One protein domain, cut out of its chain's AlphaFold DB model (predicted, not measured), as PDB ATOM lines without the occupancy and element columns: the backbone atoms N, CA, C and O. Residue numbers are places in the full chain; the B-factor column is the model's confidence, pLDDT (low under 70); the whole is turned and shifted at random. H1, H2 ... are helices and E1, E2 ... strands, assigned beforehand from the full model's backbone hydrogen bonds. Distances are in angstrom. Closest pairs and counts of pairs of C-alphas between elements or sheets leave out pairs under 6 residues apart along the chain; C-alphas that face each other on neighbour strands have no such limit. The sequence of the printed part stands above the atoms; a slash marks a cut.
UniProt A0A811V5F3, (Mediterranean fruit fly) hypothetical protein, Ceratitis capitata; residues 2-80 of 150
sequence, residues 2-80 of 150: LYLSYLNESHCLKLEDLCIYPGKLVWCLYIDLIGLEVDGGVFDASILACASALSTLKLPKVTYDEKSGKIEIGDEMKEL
ATOM      1  N   LEU A   2      -4.418 -21.051 -31.628       68.69
ATOM      2  CA  LEU A   2      -4.169 -20.415 -32.939       68.69
ATOM      3  C   LEU A   2      -3.130 -21.121 -33.844       68.69
ATOM      4  O   LEU A   2      -3.224 -21.054 -35.061       68.69
ATOM      5  N   TYR A   3      -2.138 -21.811 -33.276       73.38
ATOM      6  CA  TYR A   3      -1.107 -22.495 -34.074       73.38
ATOM      7  C   TYR A   3      -1.676 -23.681 -34.867       73.38
ATOM      8  O   TYR A   3      -1.334 -23.891 -36.026       73.38
ATOM      9  N   LEU A   4      -2.574 -24.446 -34.239       73.94
ATOM     10  CA  LEU A   4      -3.179 -25.628 -34.849       73.94
ATOM     11  C   LEU A   4      -4.210 -25.242 -35.916       73.94
ATOM     12  O   LEU A   4      -4.314 -25.925 -36.931       73.94
ATOM     13  N   SER A   5      -4.937 -24.132 -35.715       77.25
ATOM     14  CA  SER A   5      -5.829 -23.606 -36.751       77.25
ATOM     15  C   SER A   5      -5.043 -23.208 -37.994       77.25
ATOM     16  O   SER A   5      -5.466 -23.563 -39.084       77.25
ATOM     17  N   TYR A   6      -3.856 -22.602 -37.844       80.69
ATOM     18  CA  TYR A   6      -3.019 -22.288 -39.002       80.69
ATOM     19  C   TYR A   6      -2.608 -23.528 -39.796       80.69
ATOM     20  O   TYR A   6      -2.750 -23.542 -41.013       80.69
ATOM     21  N   LEU A   7      -2.124 -24.578 -39.125       82.31
ATOM     22  CA  LEU A   7      -1.718 -25.808 -39.813       82.31
ATOM     23  C   LEU A   7      -2.891 -26.415 -40.597       82.31
ATOM     24  O   LEU A   7      -2.735 -26.743 -41.771       82.31
ATOM     25  N   ASN A   8      -4.083 -26.467 -39.998       81.69
ATOM     26  CA  ASN A   8      -5.279 -26.970 -40.675       81.69
ATOM     27  C   ASN A   8      -5.733 -26.079 -41.846       81.69
ATOM     28  O   ASN A   8      -6.039 -26.596 -42.916       81.69
ATOM     29  N   GLU A   9      -5.770 -24.757 -41.661       80.00
ATOM     30  CA  GLU A   9      -6.207 -23.788 -42.681       80.00
ATOM     31  C   GLU A   9      -5.206 -23.655 -43.833       80.00
ATOM     32  O   GLU A   9      -5.591 -23.402 -44.970       80.00
ATOM     33  N   SER A  10      -3.919 -23.873 -43.557       78.44
ATOM     34  CA  SER A  10      -2.872 -23.887 -44.579       78.44
ATOM     35  C   SER A  10      -2.954 -25.096 -45.509       78.44
ATOM     36  O   SER A  10      -2.237 -25.127 -46.507       78.44
ATOM     37  N   HIS A  11      -3.784 -26.098 -45.183       81.88
ATOM     38  CA  HIS A  11      -3.854 -27.375 -45.892       81.88
ATOM     39  C   HIS A  11      -2.472 -28.023 -46.093       81.88
ATOM     40  O   HIS A  11      -2.247 -28.738 -47.065       81.88
ATOM     41  N   CYS A  12      -1.535 -27.788 -45.165       86.75
ATOM     42  CA  CYS A  12      -0.169 -28.296 -45.281       86.75
ATOM     43  C   CYS A  12      -0.095 -29.824 -45.210       86.75
ATOM     44  O   CYS A  12       0.859 -30.414 -45.710       86.75
ATOM     45  N   LEU A  13      -1.084 -30.455 -44.571       89.19
ATOM     46  CA  LEU A  13      -1.164 -31.893 -44.359       89.19
ATOM     47  C   LEU A  13      -2.477 -32.450 -44.918       89.19
ATOM     48  O   LEU A  13      -3.558 -31.999 -44.531       89.19
ATOM     49  N   LYS A  14      -2.386 -33.492 -45.749       89.44
ATOM     50  CA  LYS A  14      -3.546 -34.291 -46.167       89.44
ATOM     51  C   LYS A  14      -3.970 -35.213 -45.042       89.44
ATOM     52  O   LYS A  14      -3.259 -36.150 -44.685       89.44
ATOM     53  N   LEU A  15      -5.154 -34.977 -44.487       90.06
ATOM     54  CA  LEU A  15      -5.701 -35.835 -43.435       90.06
ATOM     55  C   LEU A  15      -6.023 -37.241 -43.962       90.06
ATOM     56  O   LEU A  15      -6.061 -38.199 -43.193       90.06
ATOM     57  N   GLU A  16      -6.199 -37.386 -45.274       91.19
ATOM     58  CA  GLU A  16      -6.398 -38.663 -45.955       91.19
ATOM     59  C   GLU A  16      -5.180 -39.582 -45.806       91.19
ATOM     60  O   GLU A  16      -5.352 -40.792 -45.666       91.19
ATOM     61  N   ASP A  17      -3.966 -39.023 -45.745       90.88
ATOM     62  CA  ASP A  17      -2.731 -39.796 -45.557       90.88
ATOM     63  C   ASP A  17      -2.624 -40.411 -44.152       90.88
ATOM     64  O   ASP A  17      -1.857 -41.352 -43.936       90.88
ATOM     65  N   LEU A  18      -3.420 -39.910 -43.201       94.06
ATOM     66  CA  LEU A  18      -3.542 -40.452 -41.849       94.06
ATOM     67  C   LEU A  18      -4.596 -41.564 -41.756       94.06
ATOM     68  O   LEU A  18      -4.668 -42.258 -40.739       94.06
ATOM     69  N   CYS A  19      -5.424 -41.760 -42.784       95.00
ATOM     70  CA  CYS A  19      -6.454 -42.789 -42.777       95.00
ATOM     71  C   CYS A  19      -5.856 -44.168 -43.078       95.00
ATOM     72  O   CYS A  19      -5.339 -44.413 -44.164       95.00
ATOM     73  N   ILE A  20      -5.989 -45.101 -42.133       94.94
ATOM     74  CA  ILE A  20      -5.534 -46.489 -42.304       94.94
ATOM     75  C   ILE A  20      -6.661 -47.338 -42.894       94.94
ATOM     76  O   ILE A  20      -6.462 -48.073 -43.858       94.94
ATOM     77  N   TYR A  21      -7.860 -47.225 -42.319       95.44
ATOM     78  CA  TYR A  21      -9.056 -47.900 -42.803       95.44
ATOM     79  C   TYR A  21     -10.285 -46.992 -42.629       95.44
ATOM     80  O   TYR A  21     -10.629 -46.642 -41.490       95.44
ATOM     81  N   PRO A  22     -10.982 -46.623 -43.723       95.06
ATOM     82  CA  PRO A  22     -12.093 -45.676 -43.684       95.06
ATOM     83  C   PRO A  22     -13.172 -46.045 -42.661       95.06
ATOM     84  O   PRO A  22     -13.686 -47.162 -42.634       95.06
ATOM     85  N   GLY A  23     -13.516 -45.091 -41.793       93.12
ATOM     86  CA  GLY A  23     -14.559 -45.255 -40.777       93.12
ATOM     87  C   GLY A  23     -14.225 -46.226 -39.637       93.12
ATOM     88  O   GLY A  23     -15.106 -46.510 -38.824       93.12
ATOM     89  N   LYS A  24     -12.992 -46.749 -39.567       94.19
ATOM     90  CA  LYS A  24     -12.567 -47.706 -38.529       94.19
ATOM     91  C   LYS A  24     -11.279 -47.303 -37.828       94.19
ATOM     92  O   LYS A  24     -11.224 -47.388 -36.605       94.19
ATOM     93  N   LEU A  25     -10.259 -46.896 -38.584       94.75
ATOM     94  CA  LEU A  25      -8.923 -46.682 -38.040       94.75
ATOM     95  C   LEU A  25      -8.194 -45.545 -38.757       94.75
ATOM     96  O   LEU A  25      -8.050 -45.550 -39.980       94.75
ATOM     97  N   VAL A  26      -7.704 -44.589 -37.974       95.88
ATOM     98  CA  VAL A  26      -6.939 -43.429 -38.440       95.88
ATOM     99  C   VAL A  26      -5.815 -43.129 -37.455       95.88
ATOM    100  O   VAL A  26      -5.924 -43.441 -36.266       95.88
ATOM    101  N   TRP A  27      -4.758 -42.490 -37.935       95.75
ATOM    102  CA  TRP A  27      -3.753 -41.884 -37.078       95.75
ATOM    103  C   TRP A  27      -4.299 -40.619 -36.418       95.75
ATOM    104  O   TRP A  27      -4.906 -39.769 -37.065       95.75
ATOM    105  N   CYS A  28      -4.044 -40.484 -35.119       93.75
ATOM    106  CA  CYS A  28      -4.281 -39.259 -34.368       93.75
ATOM    107  C   CYS A  28      -2.926 -38.703 -33.936       93.75
ATOM    108  O   CYS A  28      -2.194 -39.361 -33.196       93.75
ATOM    109  N   LEU A  29      -2.577 -37.522 -34.448       92.44
ATOM    110  CA  LEU A  29      -1.307 -36.869 -34.158       92.44
ATOM    111  C   LEU A  29      -1.496 -35.851 -33.034       92.44
ATOM    112  O   LEU A  29      -2.403 -35.021 -33.088       92.44
ATOM    113  N   TYR A  30      -0.607 -35.899 -32.048       91.81
ATOM    114  CA  TYR A  30      -0.516 -34.915 -30.975       91.81
ATOM    115  C   TYR A  30       0.796 -34.156 -31.136       91.81
ATOM    116  O   TYR A  30       1.834 -34.762 -31.398       91.81
ATOM    117  N   ILE A  31       0.736 -32.832 -31.009       89.69
ATOM    118  CA  ILE A  31       1.906 -31.964 -31.104       89.69
ATOM    119  C   ILE A  31       2.003 -31.176 -29.806       89.69
ATOM    120  O   ILE A  31       1.136 -30.349 -29.517       89.69
ATOM    121  N   ASP A  32       3.079 -31.416 -29.067       91.75
ATOM    122  CA  ASP A  32       3.418 -30.684 -27.856       91.75
ATOM    123  C   ASP A  32       4.581 -29.733 -28.146       91.75
ATOM    124  O   ASP A  32       5.634 -30.140 -28.639       91.75
ATOM    125  N   LEU A  33       4.387 -28.453 -27.838       90.56
ATOM    126  CA  LEU A  33       5.406 -27.417 -27.973       90.56
ATOM    127  C   LEU A  33       5.813 -26.914 -26.591       90.56
ATOM    128  O   LEU A  33       4.963 -26.529 -25.789       90.56
ATOM    129  N   ILE A  34       7.120 -26.872 -26.339       92.56
ATOM    130  CA  ILE A  34       7.696 -26.352 -25.098       92.56
ATOM    131  C   ILE A  34       8.677 -25.241 -25.469       92.56
ATOM    132  O   ILE A  34       9.695 -25.491 -26.111       92.56
ATOM    133  N   GLY A  35       8.363 -24.008 -25.070       91.12
ATOM    134  CA  GLY A  35       9.274 -22.875 -25.222       91.12
ATOM    135  C   GLY A  35      10.418 -22.979 -24.216       91.12
ATOM    136  O   GLY A  35      10.171 -22.976 -23.011       91.12
ATOM    137  N   LEU A  36      11.651 -23.087 -24.711       92.50
ATOM    138  CA  LEU A  36      12.854 -23.124 -23.870       92.50
ATOM    139  C   LEU A  36      13.331 -21.712 -23.523       92.50
ATOM    140  O   LEU A  36      13.632 -21.415 -22.371       92.50
ATOM    141  N   GLU A  37      13.354 -20.847 -24.532       91.56
ATOM    142  CA  GLU A  37      13.697 -19.436 -24.438       91.56
ATOM    143  C   GLU A  37      12.710 -18.659 -25.305       91.56
ATOM    144  O   GLU A  37      12.382 -19.073 -26.418       91.56
ATOM    145  N   VAL A  38      12.179 -17.572 -24.754       89.88
ATOM    146  CA  VAL A  38      11.120 -16.785 -25.379       89.88
ATOM    147  C   VAL A  38      11.531 -15.322 -25.337       89.88
ATOM    148  O   VAL A  38      11.412 -14.679 -24.297       89.88
ATOM    149  N   ASP A  39      11.993 -14.812 -26.479       92.00
ATOM    150  CA  ASP A  39      12.344 -13.400 -26.679       92.00
ATOM    151  C   ASP A  39      11.627 -12.813 -27.909       92.00
ATOM    152  O   ASP A  39      12.225 -12.134 -28.736       92.00
ATOM    153  N   GLY A  40      10.321 -13.067 -28.029       89.69
ATOM    154  CA  GLY A  40       9.499 -12.637 -29.170       89.69
ATOM    155  C   GLY A  40       9.405 -13.699 -30.264       89.69
ATOM    156  O   GLY A  40       9.964 -14.790 -30.130       89.69
ATOM    157  N   GLY A  41       8.596 -13.443 -31.296       88.31
ATOM    158  CA  GLY A  41       8.484 -14.332 -32.462       88.31
ATOM    159  C   GLY A  41       7.966 -15.742 -32.141       88.31
ATOM    160  O   GLY A  41       8.099 -16.663 -32.947       88.31
ATOM    161  N   VAL A  42       7.345 -15.942 -30.969       91.56
ATOM    162  CA  VAL A  42       6.920 -17.269 -30.478       91.56
ATOM    163  C   VAL A  42       5.994 -17.955 -31.470       91.56
ATOM    164  O   VAL A  42       6.040 -19.175 -31.620       91.56
ATOM    165  N   PHE A  43       5.147 -17.183 -32.154       90.62
ATOM    166  CA  PHE A  43       4.236 -17.720 -33.155       90.62
ATOM    167  C   PHE A  43       4.972 -18.297 -34.361       90.62
ATOM    168  O   PHE A  43       4.694 -19.429 -34.757       90.62
ATOM    169  N   ASP A  44       5.959 -17.570 -34.872       91.25
ATOM    170  CA  ASP A  44       6.770 -17.977 -36.017       91.25
ATOM    171  C   ASP A  44       7.582 -19.226 -35.680       91.25
ATOM    172  O   ASP A  44       7.507 -20.230 -36.393       91.25
ATOM    173  N   ALA A  45       8.261 -19.201 -34.531       92.12
ATOM    174  CA  ALA A  45       9.032 -20.331 -34.029       92.12
ATOM    175  C   ALA A  45       8.154 -21.573 -33.793       92.12
ATOM    176  O   ALA A  45       8.540 -22.680 -34.161       92.12
ATOM    177  N   SER A  46       6.952 -21.402 -33.231       92.19
ATOM    178  CA  SER A  46       6.018 -22.506 -32.966       92.19
ATOM    179  C   SER A  46       5.541 -23.179 -34.250       92.19
ATOM    180  O   SER A  46       5.543 -24.405 -34.344       92.19
ATOM    181  N   ILE A  47       5.148 -22.390 -35.255       91.81
ATOM    182  CA  ILE A  47       4.723 -22.925 -36.552       91.81
ATOM    183  C   ILE A  47       5.878 -23.635 -37.250       91.81
ATOM    184  O   ILE A  47       5.690 -24.744 -37.747       91.81
ATOM    185  N   LEU A  48       7.073 -23.039 -37.239       91.81
ATOM    186  CA  LEU A  48       8.258 -23.644 -37.834       91.81
ATOM    187  C   LEU A  48       8.630 -24.964 -37.143       91.81
ATOM    188  O   LEU A  48       8.942 -25.945 -37.819       91.81
ATOM    189  N   ALA A  49       8.554 -25.015 -35.811       93.50
ATOM    190  CA  ALA A  49       8.799 -26.225 -35.033       93.50
ATOM    191  C   ALA A  49       7.776 -27.323 -35.357       93.50
ATOM    192  O   ALA A  49       8.174 -28.451 -35.644       93.50
ATOM    193  N   CYS A  50       6.479 -26.997 -35.400       92.81
ATOM    194  CA  CYS A  50       5.432 -27.935 -35.813       92.81
ATOM    195  C   CYS A  50       5.655 -28.465 -37.234       92.81
ATOM    196  O   CYS A  50       5.608 -29.673 -37.452       92.81
ATOM    197  N   ALA A  51       5.909 -27.572 -38.195       91.94
ATOM    198  CA  ALA A  51       6.148 -27.927 -39.591       91.94
ATOM    199  C   ALA A  51       7.345 -28.876 -39.724       91.94
ATOM    200  O   ALA A  51       7.263 -29.915 -40.377       91.94
ATOM    201  N   SER A  52       8.439 -28.552 -39.034       93.25
ATOM    202  CA  SER A  52       9.660 -29.357 -39.032       93.25
ATOM    203  C   SER A  52       9.424 -30.726 -38.391       93.25
ATOM    204  O   SER A  52       9.811 -31.751 -38.958       93.25
ATOM    205  N   ALA A  53       8.730 -30.772 -37.251       94.06
ATOM    206  CA  ALA A  53       8.381 -32.017 -36.574       94.06
ATOM    207  C   ALA A  53       7.507 -32.915 -37.460       94.06
ATOM    208  O   ALA A  53       7.780 -34.104 -37.583       94.06
ATOM    209  N   LEU A  54       6.507 -32.348 -38.140       93.12
ATOM    210  CA  LEU A  54       5.648 -33.096 -39.057       93.12
ATOM    211  C   LEU A  54       6.403 -33.577 -40.304       93.12
ATOM    212  O   LEU A  54       6.221 -34.720 -40.706       93.12
ATOM    213  N   SER A  55       7.292 -32.757 -40.876       92.38
ATOM    214  CA  SER A  55       8.089 -33.134 -42.058       92.38
ATOM    215  C   SER A  55       9.112 -34.246 -41.798       92.38
ATOM    216  O   SER A  55       9.550 -34.917 -42.726       92.38
ATOM    217  N   THR A  56       9.509 -34.437 -40.538       93.69
ATOM    218  CA  THR A  56      10.460 -35.478 -40.121       93.69
ATOM    219  C   THR A  56       9.763 -36.673 -39.469       93.69
ATOM    220  O   THR A  56      10.413 -37.678 -39.168       93.69
ATOM    221  N   LEU A  57       8.443 -36.586 -39.269       95.06
ATOM    222  CA  LEU A  57       7.645 -37.622 -38.638       95.06
ATOM    223  C   LEU A  57       7.591 -38.869 -39.521       95.06
ATOM    224  O   LEU A  57       7.265 -38.820 -40.709       95.06
ATOM    225  N   LYS A  58       7.853 -40.014 -38.893       94.88
ATOM    226  CA  LYS A  58       7.703 -41.332 -39.504       94.88
ATOM    227  C   LYS A  58       6.659 -42.121 -38.738       94.88
ATOM    228  O   LYS A  58       6.758 -42.256 -37.520       94.88
ATOM    229  N   LEU A  59       5.682 -42.655 -39.457       95.06
ATOM    230  CA  LEU A  59       4.617 -43.483 -38.904       95.06
ATOM    231  C   LEU A  59       4.849 -44.942 -39.302       95.06
ATOM    232  O   LEU A  59       5.183 -45.200 -40.462       95.06
ATOM    233  N   PRO A  60       4.677 -45.909 -38.388       95.31
ATOM    234  CA  PRO A  60       4.752 -47.310 -38.760       95.31
ATOM    235  C   PRO A  60       3.599 -47.654 -39.700       95.31
ATOM    236  O   PRO A  60       2.498 -47.101 -39.618       95.31
ATOM    237  N   LYS A  61       3.842 -48.596 -40.603       93.94
ATOM    238  CA  LYS A  61       2.796 -49.131 -41.461       93.94
ATOM    239  C   LYS A  61       1.831 -49.956 -40.622       93.94
ATOM    240  O   LYS A  61       2.238 -50.892 -39.942       93.94
ATOM    241  N   VAL A  62       0.551 -49.619 -40.696       95.56
ATOM    242  CA  VAL A  62      -0.511 -50.313 -39.964       95.56
ATOM    243  C   VAL A  62      -1.523 -50.854 -40.961       95.56
ATOM    244  O   VAL A  62      -1.899 -50.159 -41.903       95.56
ATOM    245  N   THR A  63      -1.960 -52.091 -40.759       93.38
ATOM    246  CA  THR A  63      -3.036 -52.728 -41.523       93.38
ATOM    247  C   THR A  63      -4.188 -53.101 -40.595       93.38
ATOM    248  O   THR A  63      -4.011 -53.330 -39.398       93.38
ATOM    249  N   TYR A  64      -5.395 -53.136 -41.156       95.94
ATOM    250  CA  TYR A  64      -6.612 -53.525 -40.452       95.94
ATOM    251  C   TYR A  64      -7.286 -54.671 -41.206       95.94
ATOM    252  O   TYR A  64      -7.623 -54.524 -42.382       95.94
ATOM    253  N   ASP A  65      -7.479 -55.807 -40.538       94.38
ATOM    254  CA  ASP A  65      -8.249 -56.928 -41.074       94.38
ATOM    255  C   ASP A  65      -9.729 -56.746 -40.725       94.38
ATOM    256  O   ASP A  65     -10.145 -56.899 -39.578       94.38
ATOM    257  N   GLU A  66     -10.545 -56.456 -41.737       92.06
ATOM    258  CA  GLU A  66     -11.983 -56.238 -41.583       92.06
ATOM    259  C   GLU A  66     -12.728 -57.461 -41.029       92.06
ATOM    260  O   GLU A  66     -13.706 -57.302 -40.299       92.06
ATOM    261  N   LYS A  67     -12.274 -58.682 -41.338       92.31
ATOM    262  CA  LYS A  67     -12.969 -59.910 -40.927       92.31
ATOM    263  C   LYS A  67     -12.746 -60.223 -39.456       92.31
ATOM    264  O   LYS A  67     -13.666 -60.678 -38.784       92.31
ATOM    265  N   SER A  68     -11.519 -60.031 -38.975       92.88
ATOM    266  CA  SER A  68     -11.142 -60.347 -37.595       92.88
ATOM    267  C   SER A  68     -11.154 -59.135 -36.661       92.88
ATOM    268  O   SER A  68     -11.118 -59.309 -35.445       92.88
ATOM    269  N   GLY A  69     -11.201 -57.918 -37.210       91.75
ATOM    270  CA  GLY A  69     -11.064 -56.665 -36.469       91.75
ATOM    271  C   GLY A  69      -9.656 -56.430 -35.914       91.75
ATOM    272  O   GLY A  69      -9.478 -55.565 -35.057       91.75
ATOM    273  N   LYS A  70      -8.659 -57.213 -36.346       95.06
ATOM    274  CA  LYS A  70      -7.283 -57.104 -35.852       95.06
ATOM    275  C   LYS A  70      -6.537 -55.952 -36.514       95.06
ATOM    276  O   LYS A  70      -6.678 -55.704 -37.709       95.06
ATOM    277  N   ILE A  71      -5.706 -55.297 -35.710       96.25
ATOM    278  CA  ILE A  71      -4.756 -54.269 -36.134       96.25
ATOM    279  C   ILE A  71      -3.366 -54.897 -36.103       96.25
ATOM    280  O   ILE A  71      -2.963 -55.437 -35.072       96.25
ATOM    281  N   GLU A  72      -2.643 -54.820 -37.213       95.12
ATOM    282  CA  GLU A  72      -1.263 -55.292 -37.316       95.12
ATOM    283  C   GLU A  72      -0.344 -54.103 -37.592       95.12
ATOM    284  O   GLU A  72      -0.632 -53.262 -38.444       95.12
ATOM    285  N   ILE A  73       0.753 -54.018 -36.841       95.56
ATOM    286  CA  ILE A  73       1.754 -52.957 -36.958       95.56
ATOM    287  C   ILE A  73       3.012 -53.597 -37.542       95.56
ATOM    288  O   ILE A  73       3.540 -54.546 -36.965       95.56
ATOM    289  N   GLY A  74       3.456 -53.111 -38.697       92.69
ATOM    290  CA  GLY A  74       4.678 -53.560 -39.356       92.69
ATOM    291  C   GLY A  74       5.904 -52.738 -38.957       92.69
ATOM    292  O   GLY A  74       5.784 -51.631 -38.435       92.69
ATOM    293  N   ASP A  75       7.088 -53.265 -39.276       93.06
ATOM    294  CA  ASP A  75       8.382 -52.617 -38.998       93.06
ATOM    295  C   ASP A  75       8.747 -51.512 -40.013       93.06
ATOM    296  O   ASP A  75       9.670 -50.726 -39.799       93.06
ATOM    297  N   GLU A  76       8.043 -51.454 -41.149       94.81
ATOM    298  CA  GLU A  76       8.246 -50.431 -42.177       94.81
ATOM    299  C   GLU A  76       7.727 -49.073 -41.685       94.81
ATOM    300  O   GLU A  76       6.564 -48.943 -41.302       94.81
ATOM    301  N   MET A  77       8.578 -48.047 -41.745       94.62
ATOM    302  CA  MET A  77       8.240 -46.678 -41.362       94.62
ATOM    303  C   MET A  77       8.020 -45.821 -42.610       94.62
ATOM    304  O   MET A  77       8.905 -45.721 -43.460       94.62
ATOM    305  N   LYS A  78       6.862 -45.169 -42.706       91.56
ATOM    306  CA  LYS A  78       6.501 -44.254 -43.791       91.56
ATOM    307  C   LYS A  78       6.641 -42.808 -43.319       91.56
ATOM    308  O   LYS A  78       6.119 -42.444 -42.268       91.56
ATOM    309  N   GLU A  79       7.331 -41.989 -44.103       91.88
ATOM    310  CA  GLU A  79       7.411 -40.544 -43.876       91.88
ATOM    311  C   GLU A  79       6.075 -39.864 -44.188       91.88
ATOM    312  O   GLU A  79       5.383 -40.228 -45.147       91.88
ATOM    313  N   LEU A  80       5.715 -38.881 -43.365       91.06
ATOM    314  CA  LEU A  80       4.565 -38.025 -43.614       91.06
ATOM    315  C   LEU A  80       4.969 -36.901 -44.573       91.06
ATOM    316  O   LEU A  80       5.927 -36.174 -44.318       91.06
TER     317      LEU A  80
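What this domain is: This is residues 2 to 80 of the 150 residues of the protein "(Mediterranean fruit fly) hypothetical protein" of Ceratitis capitata (UniProt A0A811V5F3). What is the main picture? It is a loose rod along which the chain passes back and forth: H1, H2 and E1 run from one end towards the other, residues 22 to 41 lead back, and H3 then E2 follow end to end, before E3 folds back on E2 as a hairpin. H1 packs on H3 at one end, and residues 36 to 42 stick out there. What is it made of? The printed part has 79 residues, mixed in class, in the order H1, H2, E1, H3, E2, E3, with an antiparallel sheet E2 - E3; it is loose, with a radius of gyration of the C-alphas of 15.8 A and spans of 54 by 25 by 16 A.

Where its parts are: Where are the helices? H1 is residues 2 to 9, 10.5 A long, from C-alpha 2 at (-4.169, -20.415, -32.939); H2 is residues 15 to 18, 5.3 A; H3 is residues 42 to 56, 20.9 A. Where are the strands? E1 is residues 19 to 21, 5.7 A; E2 is residues 58 to 64, 18.8 A; E3 is residues 71 to 79, 19.9 A, ending at C-alpha 79 (7.411, -40.544, -43.876).

How they stand to each other: What does H1 touch? H1 and H3 touch, H3 with residues 43 to 47 alone, closest at the C-alphas of Tyr 3 and Ile 47, 6.3 A; they run the same way at a steep tilt of 48 degrees. Every O i to N i+4 pair is within hydrogen-bond range in H1 and H3; H2 is too short for one. How do the strands pair? E1 pairs with no named strand, but its residues 19 to 21 pair antiparallel with residues 25 to 26. The hairpin E2 and E3 has N 59 and O 78 at 2.9 A, within hydrogen-bond range, and E3 bends by 84 degrees at residue 75.

The domain as a whole: How large is it? The C-alphas farthest apart, of Asp 39 and Lys 67, are 54.8 A apart. Is it cut, and which link is long? The printed part has no cut, and the link E1 to H3 is long, with 20 residues. Where is confidence low? Residue 2 alone is under 70 in pLDDT.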